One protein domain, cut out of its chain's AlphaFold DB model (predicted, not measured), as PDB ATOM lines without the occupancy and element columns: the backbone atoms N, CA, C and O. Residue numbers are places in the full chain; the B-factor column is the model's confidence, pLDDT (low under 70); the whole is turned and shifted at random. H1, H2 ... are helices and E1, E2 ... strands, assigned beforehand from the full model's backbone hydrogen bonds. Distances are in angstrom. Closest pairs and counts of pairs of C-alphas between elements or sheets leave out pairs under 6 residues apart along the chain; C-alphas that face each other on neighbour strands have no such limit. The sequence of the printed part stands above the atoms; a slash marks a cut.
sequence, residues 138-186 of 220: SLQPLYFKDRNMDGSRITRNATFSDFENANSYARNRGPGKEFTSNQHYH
ATOM      1  N   SER A 138      22.794 -32.840 -35.992       80.25
ATOM      2  CA  SER A 138      22.907 -33.200 -34.575       80.25
ATOM      3  C   SER A 138      21.725 -32.749 -33.714       80.25
ATOM      4  O   SER A 138      21.620 -33.162 -32.564       80.25
ATOM      5  N   LEU A 139      20.809 -31.949 -34.271       84.94
ATOM      6  CA  LEU A 139      19.564 -31.544 -33.608       84.94
ATOM      7  C   LEU A 139      18.425 -32.553 -33.816       84.94
ATOM      8  O   LEU A 139      17.326 -32.358 -33.296       84.94
ATOM      9  N   GLN A 140      18.652 -33.607 -34.605       86.25
ATOM     10  CA  GLN A 140      17.657 -34.655 -34.805       86.25
ATOM     11  C   GLN A 140      17.416 -35.431 -33.499       86.25
ATOM     12  O   GLN A 140      18.353 -35.636 -32.723       86.25
ATOM     13  N   PRO A 141      16.184 -35.910 -33.247       88.00
ATOM     14  CA  PRO A 141      15.909 -36.753 -32.091       88.00
ATOM     15  C   PRO A 141      16.815 -37.990 -32.055       88.00
ATOM     16  O   PRO A 141      17.064 -38.615 -33.090       88.00
ATOM     17  N   LEU A 142      17.255 -38.377 -30.852       87.81
ATOM     18  CA  LEU A 142      18.100 -39.556 -30.659       87.81
ATOM     19  C   LEU A 142      17.434 -40.809 -31.235       87.81
ATOM     20  O   LEU A 142      16.225 -41.032 -31.093       87.81
ATOM     21  N   TYR A 143      18.242 -41.651 -31.868       89.44
ATOM     22  CA  TYR A 143      17.816 -42.942 -32.381       89.44
ATOM     23  C   TYR A 143      18.921 -43.979 -32.192       89.44
ATOM     24  O   TYR A 143      20.105 -43.650 -32.202       89.44
ATOM     25  N   PHE A 144      18.539 -45.242 -32.045       89.75
ATOM     26  CA  PHE A 144      19.478 -46.349 -31.881       89.75
ATOM     27  C   PHE A 144      18.992 -47.602 -32.612       89.75
ATOM     28  O   PHE A 144      17.819 -47.727 -32.964       89.75
ATOM     29  N   LYS A 145      19.916 -48.536 -32.844       89.94
ATOM     30  CA  LYS A 145      19.614 -49.900 -33.295       89.94
ATOM     31  C   LYS A 145      19.446 -50.787 -32.070       89.94
ATOM     32  O   LYS A 145      20.303 -50.753 -31.185       89.94
ATOM     33  N   ASP A 146      18.389 -51.592 -32.018       87.94
ATOM     34  CA  ASP A 146      18.166 -52.511 -30.900       87.94
ATOM     35  C   ASP A 146      19.420 -53.390 -30.686       87.94
ATOM     36  O   ASP A 146      19.906 -54.045 -31.618       87.94
ATOM     37  N   ARG A 147      19.961 -53.347 -29.458       86.00
ATOM     38  CA  ARG A 147      21.180 -54.052 -29.006       86.00
ATOM     39  C   ARG A 147      22.428 -53.794 -29.863       86.00
ATOM     40  O   ARG A 147      23.257 -54.689 -30.011       86.00
ATOM     41  N   ASN A 148      22.544 -52.605 -30.462       85.00
ATOM     42  CA  ASN A 148      23.679 -52.202 -31.302       85.00
ATOM     43  C   ASN A 148      23.975 -53.168 -32.476       85.00
ATOM     44  O   ASN A 148      25.112 -53.287 -32.940       85.00
ATOM     45  N   MET A 149      22.958 -53.898 -32.950       83.38
ATOM     46  CA  MET A 149      23.106 -54.938 -33.971       83.38
ATOM     47  C   MET A 149      22.732 -54.421 -35.364       83.38
ATOM     48  O   MET A 149      21.722 -53.743 -35.548       83.38
ATOM     49  N   ASP A 150      23.528 -54.754 -36.379       82.88
ATOM     50  CA  ASP A 150      23.218 -54.382 -37.759       82.88
ATOM     51  C   ASP A 150      22.015 -55.175 -38.296       82.88
ATOM     52  O   ASP A 150      21.899 -56.379 -38.078       82.88
ATOM     53  N   GLY A 151      21.097 -54.481 -38.975       84.00
ATOM     54  CA  GLY A 151      19.832 -55.052 -39.452       84.00
ATOM     55  C   GLY A 151      18.724 -55.145 -38.396       84.00
ATOM     56  O   GLY A 151      17.619 -55.567 -38.731       84.00
ATOM     57  N   SER A 152      18.979 -54.739 -37.144       87.06
ATOM     58  CA  SER A 152      17.938 -54.681 -36.115       87.06
ATOM     59  C   SER A 152      17.019 -53.467 -36.288       87.06
ATOM     60  O   SER A 152      17.282 -52.545 -37.069       87.06
ATOM     61  N   ARG A 153      15.896 -53.481 -35.563       90.44
ATOM     62  CA  ARG A 153      14.923 -52.389 -35.572       90.44
ATOM     63  C   ARG A 153      15.582 -51.095 -35.089       90.44
ATOM     64  O   ARG A 153      16.298 -51.084 -34.090       90.44
ATOM     65  N   ILE A 154      15.295 -50.006 -35.799       91.31
ATOM     66  CA  ILE A 154      15.712 -48.659 -35.412       91.31
ATOM     67  C   ILE A 154      14.612 -48.038 -34.555       91.31
ATOM     68  O   ILE A 154      13.487 -47.856 -35.025       91.31
ATOM     69  N   THR A 155      14.955 -47.677 -33.324       90.38
ATOM     70  CA  THR A 155      14.088 -46.932 -32.409       90.38
ATOM     71  C   THR A 155      14.433 -45.448 -32.507       90.38
ATOM     72  O   THR A 155      15.601 -45.087 -32.396       90.38
ATOM     73  N   ARG A 156      13.437 -44.589 -32.758       90.81
ATOM     74  CA  ARG A 156      13.577 -43.124 -32.907       90.81
ATOM     75  C   ARG A 156      12.926 -42.397 -31.731       90.81
ATOM     76  O   ARG A 156      12.075 -42.980 -31.067       90.81
ATOM     77  N   ASN A 157      13.272 -41.123 -31.537       89.62
ATOM     78  CA  ASN A 157      12.806 -40.297 -30.414       89.62
ATOM     79  C   ASN A 157      13.135 -40.939 -29.055       89.62
ATOM     80  O   ASN A 157      12.319 -40.930 -28.135       89.62
ATOM     81  N   ALA A 158      14.318 -41.544 -28.962       87.69
ATOM     82  CA  ALA A 158      14.787 -42.237 -27.773       87.69
ATOM     83  C   ALA A 158      15.173 -41.255 -26.662       87.69
ATOM     84  O   ALA A 158      15.603 -40.128 -26.925       87.69
ATOM     85  N   THR A 159      15.091 -41.708 -25.411       89.69
ATOM     86  CA  THR A 159      15.772 -41.013 -24.318       89.69
ATOM     87  C   THR A 159      17.281 -41.259 -24.406       89.69
ATOM     88  O   THR A 159      17.729 -42.247 -24.994       89.69
ATOM     89  N   PHE A 160      18.082 -40.389 -23.787       85.25
ATOM     90  CA  PHE A 160      19.532 -40.594 -23.698       85.25
ATOM     91  C   PHE A 160      19.888 -41.922 -23.004       85.25
ATOM     92  O   PHE A 160      20.791 -42.626 -23.441       85.25
ATOM     93  N   SER A 161      19.123 -42.308 -21.976       88.38
ATOM     94  CA  SER A 161      19.318 -43.571 -21.251       88.38
ATOM     95  C   SER A 161      19.096 -44.794 -22.146       88.38
ATOM     96  O   SER A 161      19.890 -45.734 -22.117       88.38
ATOM     97  N   ASP A 162      18.045 -44.782 -22.971       90.12
ATOM     98  CA  ASP A 162      17.766 -45.883 -23.903       90.12
ATOM     99  C   ASP A 162      18.835 -45.973 -24.994       90.12
ATOM    100  O   ASP A 162      19.278 -47.068 -25.341       90.12
ATOM    101  N   PHE A 163      19.274 -44.817 -25.501       88.38
ATOM    102  CA  PHE A 163      20.348 -44.716 -26.483       88.38
ATOM    103  C   PHE A 163      21.664 -45.303 -25.952       88.38
ATOM    104  O   PHE A 163      22.250 -46.169 -26.605       88.38
ATOM    105  N   GLU A 164      22.099 -44.905 -24.754       86.75
ATOM    106  CA  GLU A 164      23.333 -45.416 -24.143       86.75
ATOM    107  C   GLU A 164      23.243 -46.907 -23.804       86.75
ATOM    108  O   GLU A 164      24.167 -47.668 -24.101       86.75
ATOM    109  N   ASN A 165      22.113 -47.362 -23.253       89.31
ATOM    110  CA  ASN A 165      21.904 -48.778 -22.958       89.31
ATOM    111  C   ASN A 165      21.962 -49.621 -24.239       89.31
ATOM    112  O   ASN A 165      22.703 -50.601 -24.311       89.31
ATOM    113  N   ALA A 166      21.258 -49.205 -25.293       88.31
ATOM    114  CA  ALA A 166      21.297 -49.902 -26.570       88.31
ATOM    115  C   ALA A 166      22.704 -49.931 -27.184       88.31
ATOM    116  O   ALA A 166      23.085 -50.961 -27.738       88.31
ATOM    117  N   ASN A 167      23.480 -48.851 -27.052       86.94
ATOM    118  CA  ASN A 167      24.852 -48.767 -27.555       86.94
ATOM    119  C   ASN A 167      25.877 -49.523 -26.703       86.94
ATOM    120  O   ASN A 167      26.934 -49.845 -27.237       86.94
ATOM    121  N   SER A 168      25.568 -49.848 -25.440       87.88
ATOM    122  CA  SER A 168      26.445 -50.611 -24.534       87.88
ATOM    123  C   SER A 168      26.694 -52.053 -24.982       87.88
ATOM    124  O   SER A 168      27.741 -52.635 -24.685       87.88
ATOM    125  N   TYR A 169      25.764 -52.634 -25.744       86.50
ATOM    126  CA  TYR A 169      25.876 -54.008 -26.214       86.50
ATOM    127  C   TYR A 169      27.028 -54.168 -27.218       86.50
ATOM    128  O   TYR A 169      27.104 -53.488 -28.247       86.50
ATOM    129  N   ALA A 170      27.909 -55.130 -26.934       82.62
ATOM    130  CA  ALA A 170      28.971 -55.524 -27.843       82.62
ATOM    131  C   ALA A 170      28.401 -56.313 -29.033       82.62
ATOM    132  O   ALA A 170      27.697 -57.311 -28.861       82.62
ATOM    133  N   ARG A 171      28.754 -55.903 -30.252       81.50
ATOM    134  CA  ARG A 171      28.442 -56.619 -31.493       81.50
ATOM    135  C   ARG A 171      29.616 -57.493 -31.920       81.50
ATOM    136  O   ARG A 171      30.755 -57.030 -32.021       81.50
ATOM    137  N   ASN A 172      29.319 -58.757 -32.215       76.31
ATOM    138  CA  ASN A 172      30.241 -59.671 -32.880       76.31
ATOM    139  C   ASN A 172      30.268 -59.347 -34.382       76.31
ATOM    140  O   ASN A 172      29.220 -59.339 -35.027       76.31
ATOM    141  N   ARG A 173      31.450 -59.084 -34.948       76.44
ATOM    142  CA  ARG A 173      31.612 -58.768 -36.379       76.44
ATOM    143  C   ARG A 173      31.888 -59.997 -37.261       76.44
ATOM    144  O   ARG A 173      32.063 -59.846 -38.472       76.44
ATOM    145  N   GLY A 174      31.910 -61.193 -36.677       76.38
ATOM    146  CA  GLY A 174      32.162 -62.471 -37.340       76.38
ATOM    147  C   GLY A 174      33.445 -63.157 -36.845       76.38
ATOM    148  O   GLY A 174      34.206 -62.567 -36.077       76.38
ATOM    149  N   PRO A 175      33.703 -64.405 -37.278       75.12
ATOM    150  CA  PRO A 175      34.881 -65.168 -36.868       75.12
ATOM    151  C   PRO A 175      36.187 -64.404 -37.132       75.12
ATOM    152  O   PRO A 175      36.400 -63.901 -38.233       75.12
ATOM    153  N   GLY A 176      37.051 -64.308 -36.117       74.81
ATOM    154  CA  GLY A 176      38.343 -63.616 -36.203       74.81
ATOM    155  C   GLY A 176      38.280 -62.083 -36.155       74.81
ATOM    156  O   GLY A 176      39.313 -61.445 -36.331       74.81
ATOM    157  N   LYS A 177      37.104 -61.478 -35.924       75.94
ATOM    158  CA  LYS A 177      36.961 -60.024 -35.748       75.94
ATOM    159  C   LYS A 177      36.665 -59.661 -34.298       75.94
ATOM    160  O   LYS A 177      35.993 -60.401 -33.584       75.94
ATOM    161  N   GLU A 178      37.140 -58.491 -33.891       77.44
ATOM    162  CA  GLU A 178      36.947 -57.974 -32.539       77.44
ATOM    163  C   GLU A 178      35.473 -57.676 -32.240       77.44
ATOM    164  O   GLU A 178      34.703 -57.227 -33.103       77.44
ATOM    165  N   PHE A 179      35.093 -57.904 -30.984       79.44
ATOM    166  CA  PHE A 179      33.848 -57.386 -30.441       79.44
ATOM    167  C   PHE A 179      33.958 -55.867 -30.347       79.44
ATOM    168  O   PHE A 179      34.914 -55.340 -29.791       79.44
ATOM    169  N   THR A 180      32.970 -55.161 -30.889       77.25
ATOM    170  CA  THR A 180      32.949 -53.691 -30.861       77.25
ATOM    171  C   THR A 180      31.671 -53.215 -30.198       77.25
ATOM    172  O   THR A 180      30.628 -53.837 -30.369       77.25
ATOM    173  N   SER A 181      31.731 -52.118 -29.455       78.88
ATOM    174  CA  SER A 181      30.568 -51.433 -28.888       78.88
ATOM    175  C   SER A 181      30.544 -49.994 -29.408       78.88
ATOM    176  O   SER A 181      31.580 -49.487 -29.833       78.88
ATOM    177  N   ASN A 182      29.369 -49.362 -29.432       79.12
ATOM    178  CA  ASN A 182      29.239 -47.938 -29.769       79.12
ATOM    179  C   ASN A 182      29.007 -47.092 -28.506       79.12
ATOM    180  O   ASN A 182      28.683 -45.909 -28.601       79.12
ATOM    181  N   GLN A 183      29.132 -47.698 -27.324       75.06
ATOM    182  CA  GLN A 183      29.106 -46.985 -26.056       75.06
ATOM    183  C   GLN A 183      30.176 -45.894 -26.061       75.06
ATOM    184  O   GLN A 183      31.293 -46.148 -26.514       75.06
ATOM    185  N   HIS A 184      29.835 -44.691 -25.591       72.94
ATOM    186  CA  HIS A 184      30.747 -43.540 -25.597       72.94
ATOM    187  C   HIS A 184      31.251 -43.120 -26.992       72.94
ATOM    188  O   HIS A 184      32.229 -42.390 -27.098       72.94
ATOM    189  N   TYR A 185      30.581 -43.508 -28.087       72.56
ATOM    190  CA  TYR A 185      30.961 -43.065 -29.442       72.56
ATOM    191  C   TYR A 185      30.920 -41.532 -29.613       72.56
ATOM    192  O   TYR A 185      31.516 -40.982 -30.536       72.56
ATOM    193  N   HIS A 186      30.193 -40.847 -28.733       72.06
ATOM    194  CA  HIS A 186      30.078 -39.396 -28.697       72.06
ATOM    195  C   HIS A 186      31.066 -38.735 -27.725       72.06
ATOM    196  O   HIS A 186      31.006 -37.520 -27.563       72.06
TER     197      HIS A 186
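AT A GLANCE: This is residues 138 to 186 of the 220 residues of an uncharacterized protein of Leptospira wolbachii serovar Codice str. CDC (UniProt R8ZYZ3). With little regular structure, this is a small hairpin of two short strands, E1 and E2, with one helix, H1, packed on it mainly at E1, and a long stretch without a named element, residues 169 to 186, that runs out to Gly 176 and folds back. The printed part has 49 residues, with E1, E2 and H1 in that order along the chain and an antiparallel sheet, E1 - E2. The class is mixed, helices and strands, with 15 residues in named elements. The whole is only just compact, close to loose, with a radius of gyration of the C-alphas of 11.4 A, and elongated, spanning 37 by 21 by 17 A.

HOW THE PARTS SIT: E1, residues 143 to 145, and E2, residues 154 to 156, form an antiparallel hairpin at 163 degrees; N 144 and O 155 are within hydrogen-bond range at 3.0 A. The closest C-alphas of E1 and H1, residues 160 to 168, are those of Phe 144 and Phe 163, 5.7 A apart. In H1 every O i to N i+4 pair is within hydrogen-bond range.

IN THESE COORDINATES: E1 begins at C-alpha 143 (17.816, -42.942, -32.381). H1 measures 12.2 A and ends at C-alpha 168 (26.445, -50.611, -24.534).

THE WHOLE: The C-alphas farthest apart, of Leu 139 and Gly 176, are 37.3 A apart. The printed part has no cut, and no printed residue is under 70 in pLDDT.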